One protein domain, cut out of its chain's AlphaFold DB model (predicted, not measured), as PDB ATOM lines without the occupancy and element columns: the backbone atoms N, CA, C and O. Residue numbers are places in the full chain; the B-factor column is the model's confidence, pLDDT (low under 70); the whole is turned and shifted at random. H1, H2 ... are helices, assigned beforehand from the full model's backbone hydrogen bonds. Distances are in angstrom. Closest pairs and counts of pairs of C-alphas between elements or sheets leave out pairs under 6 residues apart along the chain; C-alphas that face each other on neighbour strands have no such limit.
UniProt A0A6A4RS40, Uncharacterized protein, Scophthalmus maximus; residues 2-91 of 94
ATOM      1  N   VAL A   2     -34.797 -46.602  28.574       89.75
ATOM      2  CA  VAL A   2     -36.189 -47.024  28.298       89.75
ATOM      3  C   VAL A   2     -37.178 -45.854  28.196       89.75
ATOM      4  O   VAL A   2     -37.859 -45.733  27.191       89.75
ATOM      5  N   ILE A   3     -37.173 -44.924  29.161       93.81
ATOM      6  CA  ILE A   3     -38.089 -43.763  29.177       93.81
ATOM      7  C   ILE A   3     -37.987 -42.929  27.890       93.81
ATOM      8  O   ILE A   3     -39.004 -42.529  27.336       93.81
ATOM      9  N   LYS A   4     -36.769 -42.704  27.372       92.50
ATOM     10  CA  LYS A   4     -36.561 -41.950  26.124       92.50
ATOM     11  C   LYS A   4     -37.176 -42.670  24.919       92.50
ATOM     12  O   LYS A   4     -37.786 -42.019  24.080       92.50
ATOM     13  N   LEU A   5     -37.037 -43.996  24.856       90.81
ATOM     14  CA  LEU A   5     -37.622 -44.819  23.795       90.81
ATOM     15  C   LEU A   5     -39.149 -44.841  23.885       90.81
ATOM     16  O   LEU A   5     -39.817 -44.704  22.867       90.81
ATOM     17  N   THR A   6     -39.701 -44.944  25.095       93.50
ATOM     18  CA  THR A   6     -41.146 -44.884  25.324       93.50
ATOM     19  C   THR A   6     -41.703 -43.534  24.883       93.50
ATOM     20  O   THR A   6     -42.626 -43.494  24.077       93.50
ATOM     21  N   VAL A   7     -41.110 -42.424  25.332       96.06
ATOM     22  CA  VAL A   7     -41.542 -41.075  24.931       96.06
ATOM     23  C   VAL A   7     -41.456 -40.895  23.414       96.06
ATOM     24  O   VAL A   7     -42.392 -40.374  22.814       96.06
ATOM     25  N   ALA A   8     -40.383 -41.375  22.779       93.25
ATOM     26  CA  ALA A   8     -40.255 -41.330  21.326       93.25
ATOM     27  C   ALA A   8     -41.356 -42.145  20.624       93.25
ATOM     28  O   ALA A   8     -41.980 -41.639  19.697       93.25
ATOM     29  N   ALA A   9     -41.645 -43.364  21.088       91.19
ATOM     30  CA  ALA A   9     -42.697 -44.204  20.516       91.19
ATOM     31  C   ALA A   9     -44.077 -43.533  20.605       91.19
ATOM     32  O   ALA A   9     -44.793 -43.453  19.607       91.19
ATOM     33  N   TRP A  10     -44.420 -42.980  21.770       94.88
ATOM     34  CA  TRP A  10     -45.673 -42.245  21.959       94.88
ATOM     35  C   TRP A  10     -45.741 -40.974  21.110       94.88
ATOM     36  O   TRP A  10     -46.772 -40.708  20.497       94.88
ATOM     37  N   GLY A  11     -44.644 -40.217  21.021       94.88
ATOM     38  CA  GLY A  11     -44.567 -39.019  20.184       94.88
ATOM     39  C   GLY A  11     -44.780 -39.331  18.703       94.88
ATOM     40  O   GLY A  11     -45.566 -38.659  18.039       94.88
ATOM     41  N   VAL A  12     -44.149 -40.396  18.200       92.00
ATOM     42  CA  VAL A  12     -44.323 -40.868  16.818       92.00
ATOM     43  C   VAL A  12     -45.783 -41.245  16.556       92.00
ATOM     44  O   VAL A  12     -46.361 -40.783  15.575       92.00
ATOM     45  N   VAL A  13     -46.415 -42.011  17.452       91.00
ATOM     46  CA  VAL A  13     -47.837 -42.376  17.320       91.00
ATOM     47  C   VAL A  13     -48.730 -41.135  17.318       91.00
ATOM     48  O   VAL A  13     -49.607 -41.016  16.463       91.00
ATOM     49  N   PHE A  14     -48.490 -40.185  18.224       94.25
ATOM     50  CA  PHE A  14     -49.293 -38.969  18.324       94.25
ATOM     51  C   PHE A  14     -49.225 -38.124  17.047       94.25
ATOM     52  O   PHE A  14     -50.260 -37.706  16.528       94.25
ATOM     53  N   VAL A  15     -48.023 -37.923  16.499       93.38
ATOM     54  CA  VAL A  15     -47.826 -37.183  15.244       93.38
ATOM     55  C   VAL A  15     -48.557 -37.864  14.089       93.38
ATOM     56  O   VAL A  15     -49.258 -37.203  13.326       93.38
ATOM     57  N   LEU A  16     -48.445 -39.187  13.971       90.25
ATOM     58  CA  LEU A  16     -49.031 -39.932  12.856       90.25
ATOM     59  C   LEU A  16     -50.563 -39.912  12.899       90.25
ATOM     60  O   LEU A  16     -51.199 -39.722  11.859       90.25
ATOM     61  N   VAL A  17     -51.150 -40.014  14.095       89.81
ATOM     62  CA  VAL A  17     -52.599 -39.860  14.307       89.81
ATOM     63  C   VAL A  17     -53.050 -38.425  14.028       89.81
ATOM     64  O   VAL A  17     -54.052 -38.230  13.344       89.81
ATOM     65  N   ALA A  18     -52.310 -37.415  14.493       91.00
ATOM     66  CA  ALA A  18     -52.643 -36.013  14.241       91.00
ATOM     67  C   ALA A  18     -52.652 -35.682  12.740       91.00
ATOM     68  O   ALA A  18     -53.553 -34.988  12.271       91.00
ATOM     69  N   VAL A  19     -51.701 -36.223  11.971       89.06
ATOM     70  CA  VAL A  19     -51.664 -36.075  10.508       89.06
ATOM     71  C   VAL A  19     -52.879 -36.743   9.863       89.06
ATOM     72  O   VAL A  19     -53.577 -36.088   9.096       89.06
ATOM     73  N   LEU A  20     -53.197 -37.994  10.219       86.19
ATOM     74  CA  LEU A  20     -54.399 -38.692   9.732       86.19
ATOM     75  C   LEU A  20     -55.682 -37.900   9.998       86.19
ATOM     76  O   LEU A  20     -56.513 -37.731   9.104       86.19
ATOM     77  N   LEU A  21     -55.836 -37.377  11.215       85.62
ATOM     78  CA  LEU A  21     -56.974 -36.537  11.581       85.62
ATOM     79  C   LEU A  21     -56.974 -35.220  10.799       85.62
ATOM     80  O   LEU A  21     -58.027 -34.795  10.333       85.62
ATOM     81  N   GLY A  22     -55.812 -34.602  10.586       85.50
ATOM     82  CA  GLY A  22     -55.669 -33.402   9.764       85.50
ATOM     83  C   GLY A  22     -56.102 -33.628   8.314       85.50
ATOM     84  O   GLY A  22     -56.910 -32.856   7.794       85.50
ATOM     85  N   LEU A  23     -55.638 -34.711   7.678       82.94
ATOM     86  CA  LEU A  23     -56.101 -35.115   6.345       82.94
ATOM     87  C   LEU A  23     -57.607 -35.378   6.343       82.94
ATOM     88  O   LEU A  23     -58.312 -34.945   5.435       82.94
ATOM     89  N   THR A  24     -58.109 -36.029   7.390       79.19
ATOM     90  CA  THR A  24     -59.531 -36.315   7.542       79.19
ATOM     91  C   THR A  24     -60.351 -35.035   7.613       79.19
ATOM     92  O   THR A  24     -61.314 -34.917   6.871       79.19
ATOM     93  N   VAL A  25     -60.008 -34.071   8.467       80.88
ATOM     94  CA  VAL A  25     -60.782 -32.829   8.658       80.88
ATOM     95  C   VAL A  25     -60.791 -31.958   7.399       80.88
ATOM     96  O   VAL A  25     -61.763 -31.249   7.157       80.88
ATOM     97  N   ARG A  26     -59.750 -32.036   6.557       80.69
ATOM     98  CA  ARG A  26     -59.696 -31.321   5.270       80.69
ATOM     99  C   ARG A  26     -60.715 -31.824   4.241       80.69
ATOM    100  O   ARG A  26     -61.045 -31.068   3.334       80.69
ATOM    101  N   LEU A  27     -61.214 -33.057   4.364       76.50
ATOM    102  CA  LEU A  27     -62.198 -33.608   3.427       76.50
ATOM    103  C   LEU A  27     -63.590 -32.995   3.643       76.50
ATOM    104  O   LEU A  27     -64.174 -33.118   4.726       76.50
ATOM    105  N   ASN A  28     -64.154 -32.414   2.581       70.94
ATOM    106  CA  ASN A  28     -65.497 -31.840   2.605       70.94
ATOM    107  C   ASN A  28     -66.570 -32.947   2.649       70.94
ATOM    108  O   ASN A  28     -66.660 -33.782   1.738       70.94
ATOM    109  N   ARG A  29     -67.384 -32.978   3.714       70.44
ATOM    110  CA  ARG A  29     -68.470 -33.964   3.874       70.44
ATOM    111  C   ARG A  29     -69.688 -33.515   3.083       70.44
ATOM    112  O   ARG A  29     -70.261 -32.474   3.375       70.44
ATOM    113  N   CYS A  30     -70.111 -34.338   2.129       69.69
ATOM    114  CA  CYS A  30     -71.325 -34.092   1.348       69.69
ATOM    115  C   CYS A  30     -72.475 -35.025   1.718       69.69
ATOM    116  O   CYS A  30     -73.635 -34.717   1.462       69.69
ATOM    117  N   ARG A  31     -72.164 -36.193   2.282       70.50
ATOM    118  CA  ARG A  31     -73.141 -37.211   2.660       70.50
ATOM    119  C   ARG A  31     -73.056 -37.432   4.167       70.50
ATOM    120  O   ARG A  31     -71.973 -37.377   4.740       70.50
ATOM    121  N   THR A  32     -74.196 -37.687   4.799       65.50
ATOM    122  CA  THR A  32     -74.324 -37.962   6.245       65.50
ATOM    123  C   THR A  32     -74.808 -39.382   6.540       65.50
ATOM    124  O   THR A  32     -74.825 -39.794   7.695       65.50
ATOM    125  N   LEU A  33     -75.166 -40.151   5.507       61.94
ATOM    126  CA  LEU A  33     -75.755 -41.482   5.644       61.94
ATOM    127  C   LEU A  33     -74.745 -42.578   5.282       61.94
ATOM    128  O   LEU A  33     -74.336 -42.704   4.125       61.94
ATOM    129  N   ILE A  34     -74.350 -43.361   6.286       70.62
ATOM    130  CA  ILE A  34     -73.474 -44.531   6.159       70.62
ATOM    131  C   ILE A  34     -74.368 -45.743   5.871       70.62
ATOM    132  O   ILE A  34     -75.090 -46.197   6.750       70.62
ATOM    133  N   MET A  35     -74.338 -46.276   4.643       67.00
ATOM    134  CA  MET A  35     -75.081 -47.503   4.283       67.00
ATOM    135  C   MET A  35     -74.400 -48.798   4.758       67.00
ATOM    136  O   MET A  35     -74.845 -49.894   4.424       67.00
ATOM    137  N   ASN A  36     -73.303 -48.689   5.505       68.25
ATOM    138  CA  ASN A  36     -72.580 -49.835   6.033       68.25
ATOM    139  C   ASN A  36     -73.175 -50.231   7.400       68.25
ATOM    140  O   ASN A  36     -73.460 -49.338   8.197       68.25
ATOM    141  N   PRO A  37     -73.327 -51.530   7.715       74.31
ATOM    142  CA  PRO A  37     -73.853 -51.981   9.011       74.31
ATOM    143  C   PRO A  37     -72.951 -51.609  10.204       74.31
ATOM    144  O   PRO A  37     -73.391 -51.689  11.348       74.31
ATOM    145  N   TYR A  38     -71.712 -51.174   9.938       72.25
ATOM    146  CA  TYR A  38     -70.721 -50.754  10.929       72.25
ATOM    147  C   TYR A  38     -70.114 -49.391  10.584       72.25
ATOM    148  O   TYR A  38     -69.933 -49.048   9.408       72.25
ATOM    149  N   CYS A  39     -69.769 -48.624  11.621       74.12
ATOM    150  CA  CYS A  39     -69.080 -47.347  11.484       74.12
ATOM    151  C   CYS A  39     -67.562 -47.559  11.524       74.12
ATOM    152  O   CYS A  39     -66.942 -47.529  12.584       74.12
ATOM    153  N   ASP A  40     -66.977 -47.778  10.350       75.25
ATOM    154  CA  ASP A  40     -65.530 -47.896  10.178       75.25
ATOM    155  C   ASP A  40     -64.919 -46.579   9.693       75.25
ATOM    156  O   ASP A  40     -65.542 -45.822   8.943       75.25
ATOM    157  N   ASN A  41     -63.647 -46.341  10.029       74.44
ATOM    158  CA  ASN A  41     -62.905 -45.161   9.570       74.44
ATOM    159  C   ASN A  41     -62.957 -45.006   8.034       74.44
ATOM    160  O   ASN A  41     -63.189 -43.914   7.521       74.44
ATOM    161  N   ALA A  42     -62.842 -46.114   7.292       73.31
ATOM    162  CA  ALA A  42     -62.939 -46.121   5.830       73.31
ATOM    163  C   ALA A  42     -64.334 -45.716   5.309       73.31
ATOM    164  O   ALA A  42     -64.443 -45.004   4.306       73.31
ATOM    165  N   SER A  43     -65.399 -46.133   6.001       69.81
ATOM    166  CA  SER A  43     -66.785 -45.763   5.689       69.81
ATOM    167  C   SER A  43     -67.039 -44.275   5.951       69.81
ATOM    168  O   SER A  43     -67.742 -43.623   5.182       69.81
ATOM    169  N   LEU A  44     -66.403 -43.718   6.986       69.88
ATOM    170  CA  LEU A  44     -66.486 -42.303   7.354       69.88
ATOM    171  C   LEU A  44     -65.778 -41.399   6.331       69.88
ATOM    172  O   LEU A  44     -66.268 -40.312   6.016       69.88
ATOM    173  N   PHE A  45     -64.661 -41.848   5.750       68.94
ATOM    174  CA  PHE A  45     -64.005 -41.116   4.661       68.94
ATOM    175  C   PHE A  45     -64.851 -41.127   3.384       68.94
ATOM    176  O   PHE A  45     -65.001 -40.077   2.759       68.94
ATOM    177  N   LYS A  46     -65.466 -42.269   3.036       66.50
ATOM    178  CA  LYS A  46     -66.328 -42.440   1.845       66.50
ATOM    179  C   LYS A  46     -67.562 -41.523   1.796       66.50
ATOM    180  O   LYS A  46     -68.177 -41.412   0.741       66.50
ATOM    181  N   LEU A  47     -67.930 -40.875   2.904       66.38
ATOM    182  CA  LEU A  47     -69.002 -39.868   2.967       66.38
ATOM    183  C   LEU A  47     -68.608 -38.501   2.371       66.38
ATOM    184  O   LEU A  47     -69.460 -37.625   2.186       66.38
ATOM    185  N   SER A  48     -67.323 -38.299   2.098       69.62
ATOM    186  CA  SER A  48     -66.792 -37.055   1.541       69.62
ATOM    187  C   SER A  48     -66.964 -37.032   0.020       69.62
ATOM    188  O   SER A  48     -66.856 -38.073  -0.622       69.62
ATOM    189  N   CYS A  49     -67.223 -35.857  -0.566       68.81
ATOM    190  CA  CYS A  49     -67.217 -35.714  -2.033       68.81
ATOM    191  C   CYS A  49     -65.808 -35.852  -2.624       68.81
ATOM    192  O   CYS A  49     -65.658 -36.115  -3.812       68.81
ATOM    193  N   ASP A  50     -64.791 -35.616  -1.796       73.06
ATOM    194  CA  ASP A  50     -63.395 -35.617  -2.202       73.06
ATOM    195  C   ASP A  50     -62.786 -37.017  -2.245       73.06
ATOM    196  O   ASP A  50     -63.235 -37.956  -1.578       73.06
ATOM    197  N   SER A  51     -61.703 -37.149  -3.009       75.12
ATOM    198  CA  SER A  51     -61.001 -38.425  -3.122       75.12
ATOM    199  C   SER A  51     -60.334 -38.821  -1.795       75.12
ATOM    200  O   SER A  51     -59.448 -38.151  -1.272       75.12
ATOM    201  N   VAL A  52     -60.728 -39.975  -1.251       79.06
ATOM    202  CA  VAL A  52     -60.181 -40.543   0.002       79.06
ATOM    203  C   VAL A  52     -58.868 -41.308  -0.199       79.06
ATOM    204  O   VAL A  52     -58.353 -41.942   0.724       79.06
ATOM    205  N   PHE A  53     -58.336 -41.282  -1.422       80.69
ATOM    206  CA  PHE A  53     -57.194 -42.083  -1.848       80.69
ATOM    207  C   PHE A  53     -55.952 -41.806  -0.997       80.69
ATOM    208  O   PHE A  53     -55.360 -42.738  -0.461       80.69
ATOM    209  N   ILE A  54     -55.616 -40.528  -0.792       80.75
ATOM    210  CA  ILE A  54     -54.423 -40.116  -0.036       80.75
ATOM    211  C   ILE A  54     -54.493 -40.608   1.414       80.75
ATOM    212  O   ILE A  54     -53.504 -41.110   1.941       80.75
ATOM    213  N   ASN A  55     -55.663 -40.524   2.048       84.81
ATOM    214  CA  ASN A  55     -55.834 -40.948   3.434       84.81
ATOM    215  C   ASN A  55     -55.707 -42.474   3.592       84.81
ATOM    216  O   ASN A  55     -55.071 -42.946   4.530       84.81
ATOM    217  N   ASN A  56     -56.257 -43.242   2.645       85.62
ATOM    218  CA  ASN A  56     -56.108 -44.699   2.629       85.62
ATOM    219  C   ASN A  56     -54.664 -45.130   2.358       85.62
ATOM    220  O   ASN A  56     -54.172 -46.027   3.037       85.62
ATOM    221  N   VAL A  57     -53.976 -44.479   1.411       89.25
ATOM    222  CA  VAL A  57     -52.553 -44.733   1.147       89.25
ATOM    223  C   VAL A  57     -51.735 -44.434   2.397       89.25
ATOM    224  O   VAL A  57     -51.005 -45.304   2.854       89.25
ATOM    225  N   TYR A  58     -51.915 -43.261   3.008       88.00
ATOM    226  CA  TYR A  58     -51.190 -42.886   4.222       88.00
ATOM    227  C   TYR A  58     -51.440 -43.870   5.374       88.00
ATOM    228  O   TYR A  58     -50.490 -44.338   6.004       88.00
ATOM    229  N   GLY A  59     -52.705 -44.226   5.619       87.88
ATOM    230  CA  GLY A  59     -53.077 -45.200   6.644       87.88
ATOM    231  C   GLY A  59     -52.432 -46.565   6.408       87.88
ATOM    232  O   GLY A  59     -51.809 -47.113   7.315       87.88
ATOM    233  N   LEU A  60     -52.506 -47.081   5.177       89.75
ATOM    234  CA  LEU A  60     -51.933 -48.378   4.821       89.75
ATOM    235  C   LEU A  60     -50.401 -48.370   4.916       89.75
ATOM    236  O   LEU A  60     -49.819 -49.295   5.481       89.75
ATOM    237  N   THR A  61     -49.746 -47.324   4.408       89.88
ATOM    238  CA  THR A  61     -48.287 -47.174   4.473       89.88
ATOM    239  C   THR A  61     -47.808 -47.178   5.919       89.88
ATOM    240  O   THR A  61     -46.890 -47.925   6.253       89.88
ATOM    241  N   PHE A  62     -48.448 -46.400   6.792       89.88
ATOM    242  CA  PHE A  62     -48.102 -46.368   8.209       89.88
ATOM    243  C   PHE A  62     -48.245 -47.746   8.874       89.88
ATOM    244  O   PHE A  62     -47.318 -48.194   9.554       89.88
ATOM    245  N   THR A  63     -49.361 -48.448   8.639       90.19
ATOM    246  CA  THR A  63     -49.585 -49.794   9.184       90.19
ATOM    247  C   THR A  63     -48.514 -50.776   8.719       90.19
ATOM    248  O   THR A  63     -47.937 -51.485   9.543       90.19
ATOM    249  N   VAL A  64     -48.209 -50.800   7.418       94.44
ATOM    250  CA  VAL A  64     -47.195 -51.700   6.852       94.44
ATOM    251  C   VAL A  64     -45.818 -51.399   7.438       94.44
ATOM    252  O   VAL A  64     -45.134 -52.322   7.877       94.44
ATOM    253  N   VAL A  65     -45.417 -50.129   7.502       92.62
ATOM    254  CA  VAL A  65     -44.102 -49.729   8.028       92.62
ATOM    255  C   VAL A  65     -43.954 -50.115   9.497       92.62
ATOM    256  O   VAL A  65     -42.961 -50.743   9.858       92.62
ATOM    257  N   LEU A  66     -44.936 -49.805  10.351       91.81
ATOM    258  CA  LEU A  66     -44.847 -50.167  11.768       91.81
ATOM    259  C   LEU A  66     -44.853 -51.675  11.988       91.81
ATOM    260  O   LEU A  66     -44.074 -52.184  12.796       91.81
ATOM    261  N   PHE A  67     -45.725 -52.392  11.284       93.62
ATOM    262  CA  PHE A  67     -45.844 -53.832  11.447       93.62
ATOM    263  C   PHE A  67     -44.568 -54.544  10.998       93.62
ATOM    264  O   PHE A  67     -44.020 -55.363  11.735       93.62
ATOM    265  N   THR A  68     -44.040 -54.177   9.827       94.38
ATOM    266  CA  THR A  68     -42.788 -54.744   9.308       94.38
ATOM    267  C   THR A  68     -41.588 -54.377  10.173       94.38
ATOM    268  O   THR A  68     -40.764 -55.248  10.436       94.38
ATOM    269  N   ALA A  69     -41.505 -53.148  10.691       93.50
ATOM    270  CA  ALA A  69     -40.452 -52.759  11.628       93.50
ATOM    271  C   ALA A  69     -40.524 -53.567  12.934       93.50
ATOM    272  O   ALA A  69     -39.503 -54.061  13.411       93.50
ATOM    273  N   SER A  70     -41.727 -53.758  13.486       94.31
ATOM    274  CA  SER A  70     -41.938 -54.552  14.701       94.31
ATOM    275  C   SER A  70     -41.545 -56.011  14.484       94.31
ATOM    276  O   SER A  70     -40.670 -56.521  15.182       94.31
ATOM    277  N   VAL A  71     -42.133 -56.676  13.486       96.25
ATOM    278  CA  VAL A  71     -41.835 -58.080  13.167       96.25
ATOM    279  C   VAL A  71     -40.360 -58.250  12.809       96.25
ATOM    280  O   VAL A  71     -39.704 -59.145  13.334       96.25
ATOM    281  N   GLY A  72     -39.812 -57.359  11.983       95.94
ATOM    282  CA  GLY A  72     -38.406 -57.363  11.598       95.94
ATOM    283  C   GLY A  72     -37.477 -57.230  12.802       95.94
ATOM    284  O   GLY A  72     -36.530 -58.004  12.925       95.94
ATOM    285  N   SER A  73     -37.772 -56.319  13.736       94.81
ATOM    286  CA  SER A  73     -36.985 -56.174  14.964       94.81
ATOM    287  C   SER A  73     -37.006 -57.450  15.808       94.81
ATOM    288  O   SER A  73     -35.946 -57.925  16.212       94.81
ATOM    289  N   VAL A  74     -38.175 -58.068  16.001       95.94
ATOM    290  CA  VAL A  74     -38.312 -59.325  16.750       95.94
ATOM    291  C   VAL A  74     -37.509 -60.432  16.075       95.94
ATOM    292  O   VAL A  74     -36.663 -61.045  16.724       95.94
ATOM    293  N   VAL A  75     -37.695 -60.637  14.770       97.19
ATOM    294  CA  VAL A  75     -36.969 -61.659  14.002       97.19
ATOM    295  C   VAL A  75     -35.462 -61.456  14.127       97.19
ATOM    296  O   VAL A  75     -34.762 -62.385  14.517       97.19
ATOM    297  N   LEU A  76     -34.960 -60.241  13.893       96.25
ATOM    298  CA  LEU A  76     -33.532 -59.941  14.003       96.25
ATOM    299  C   LEU A  76     -32.989 -60.226  15.408       96.25
ATOM    300  O   LEU A  76     -31.927 -60.836  15.542       96.25
ATOM    301  N   THR A  77     -33.710 -59.817  16.453       95.19
ATOM    302  CA  THR A  77     -33.253 -60.002  17.839       95.19
ATOM    303  C   THR A  77     -33.199 -61.483  18.205       95.19
ATOM    304  O   THR A  77     -32.184 -61.955  18.717       95.19
ATOM    305  N   TYR A  78     -34.241 -62.246  17.871       93.75
ATOM    306  CA  TYR A  78     -34.277 -63.686  18.130       93.75
ATOM    307  C   TYR A  78     -33.266 -64.453  17.279       93.75
ATOM    308  O   TYR A  78     -32.581 -65.318  17.812       93.75
ATOM    309  N   SER A  79     -33.074 -64.099  16.003       94.50
ATOM    310  CA  SER A  79     -32.028 -64.704  15.168       94.50
ATOM    311  C   SER A  79     -30.633 -64.493  15.755       94.50
ATOM    312  O   SER A  79     -29.825 -65.420  15.757       94.50
ATOM    313  N   LYS A  80     -30.341 -63.302  16.296       93.38
ATOM    314  CA  LYS A  80     -29.065 -63.019  16.976       93.38
ATOM    315  C   LYS A  80     -28.894 -63.863  18.237       93.38
ATOM    316  O   LYS A  80     -27.807 -64.395  18.447       93.38
ATOM    317  N   ILE A  81     -29.951 -64.015  19.038       93.31
ATOM    318  CA  ILE A  81     -29.940 -64.873  20.231       93.31
ATOM    319  C   ILE A  81     -29.698 -66.333  19.829       93.31
ATOM    320  O   ILE A  81     -28.792 -66.965  20.360       93.31
ATOM    321  N   THR A  82     -30.437 -66.855  18.849       92.62
ATOM    322  CA  THR A  82     -30.263 -68.229  18.356       92.62
ATOM    323  C   THR A  82     -28.855 -68.458  17.817       92.62
ATOM    324  O   THR A  82     -28.231 -69.456  18.169       92.62
ATOM    325  N   ALA A  83     -28.323 -67.528  17.018       92.38
ATOM    326  CA  ALA A  83     -26.956 -67.611  16.516       92.38
ATOM    327  C   ALA A  83     -25.938 -67.629  17.665       92.38
ATOM    328  O   ALA A  83     -25.070 -68.495  17.690       92.38
ATOM    329  N   ALA A  84     -26.085 -66.743  18.656       91.69
ATOM    330  CA  ALA A  84     -25.227 -66.725  19.837       91.69
ATOM    331  C   ALA A  84     -25.303 -68.040  20.630       91.69
ATOM    332  O   ALA A  84     -24.264 -68.566  21.019       91.69
ATOM    333  N   CYS A  85     -26.492 -68.621  20.814       88.19
ATOM    334  CA  CYS A  85     -26.658 -69.906  21.497       88.19
ATOM    335  C   CYS A  85     -26.026 -71.073  20.720       88.19
ATOM    336  O   CYS A  85     -25.378 -71.929  21.318       88.19
ATOM    337  N   VAL A  86     -26.171 -71.108  19.391       88.00
ATOM    338  CA  VAL A  86     -25.565 -72.153  18.544       88.00
ATOM    339  C   VAL A  86     -24.040 -72.022  18.519       88.00
ATOM    340  O   VAL A  86     -23.338 -73.022  18.660       88.00
ATOM    341  N   THR A  87     -23.510 -70.802  18.410       80.31
ATOM    342  CA  THR A  87     -22.063 -70.539  18.479       80.31
ATOM    343  C   THR A  87     -21.498 -70.736  19.892       80.31
ATOM    344  O   THR A  87     -20.336 -71.094  20.029       80.31
ATOM    345  N   SER A  88     -22.294 -70.554  20.950       67.81
ATOM    346  CA  SER A  88     -21.905 -70.854  22.339       67.81
ATOM    347  C   SER A  88     -21.900 -72.359  22.632       67.81
ATOM    348  O   SER A  88     -21.034 -72.849  23.354       67.81
ATOM    349  N   LYS A  89     -22.800 -73.142  22.020       55.81
ATOM    350  CA  LYS A  89     -22.805 -74.609  22.161       55.81
ATOM    351  C   LYS A  89     -21.525 -75.290  21.658       55.81
ATOM    352  O   LYS A  89     -21.222 -76.379  22.130       55.81
ATOM    353  N   SER A  90     -20.739 -74.669  20.772       55.00
ATOM    354  CA  SER A  90     -19.398 -75.175  20.414       55.00
ATOM    355  C   SER A  90     -18.329 -74.876  21.476       55.00
ATOM    356  O   SER A  90     -17.202 -75.360  21.381       55.00
ATOM    357  N   LYS A  91     -18.679 -74.101  22.505       54.91
ATOM    358  CA  LYS A  91     -17.810 -73.629  23.581       54.91
ATOM    359  C   LYS A  91     -18.521 -73.768  24.939       54.91
ATOM    360  O   LYS A  91     -18.593 -72.806  25.683       54.91
TER     361      LYS A  91
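This is residues 2 to 91 of the 94 residues of an uncharacterized protein of Scophthalmus maximus (UniProt A0A6A4RS40). Two long helices, H1 and H3, run opposite ways and make a narrow V, closed near the end of H1 and the beginning of H3 and open at the other end. A small head of loops with the short H2 sits at the closed end, while residues 2 to 12 of H1 and residues 63 to 91, mostly H3, stick out as the two unequal arms. The printed part has 90 residues with three named helices, in the order H1, H2, H3, and no named strand; the class is all helix. It is extended, with a radius of gyration of the C-alphas of 20.5 A and spans of 70 by 29 by 21 A.

H1 is residues 2 to 26, 36.5 A long, beginning at C-alpha 2 at (-36.189, -47.024, 28.298). H2 is residues 41 to 45. H3 is residues 53 to 89, 53.1 A long, from C-alpha 53 at (-57.194, -42.083, -1.848) to C-alpha 89 at (-22.805, -74.609, 22.161).

H1 touches H3 with residues 16 to 24 alone, and H3 touches H1 with residues 55 to 62 alone. Their closest C-alphas, those of Leu 23 and Asn 55, are 6.5 A apart. The two run opposite ways at a shallow tilt of 21 degrees. H2 is close to but not clearly touching H1, the closest C-alphas being those of Thr 24 and Phe 45 at 7.2 A. H2 is also close to but not clearly touching H3, at 7.7 A between the C-alphas of Ala 42 and Asn 56. In H1, H2 and H3 every O i to N i+4 pair is within hydrogen-bond range.

The two farthest C-alphas, those of Cys 30 and Lys 91, are 70.2 A apart. The printed part has no cut. The link from H1 to H2 is long, with 14 residues; that from H2 to H3 is short, with 7. The mean pLDDT of the printed part is 83.4, and it is under 70 at residues 30, 32 to 33, 35 to 36, 43 to 49 and 88 to 91.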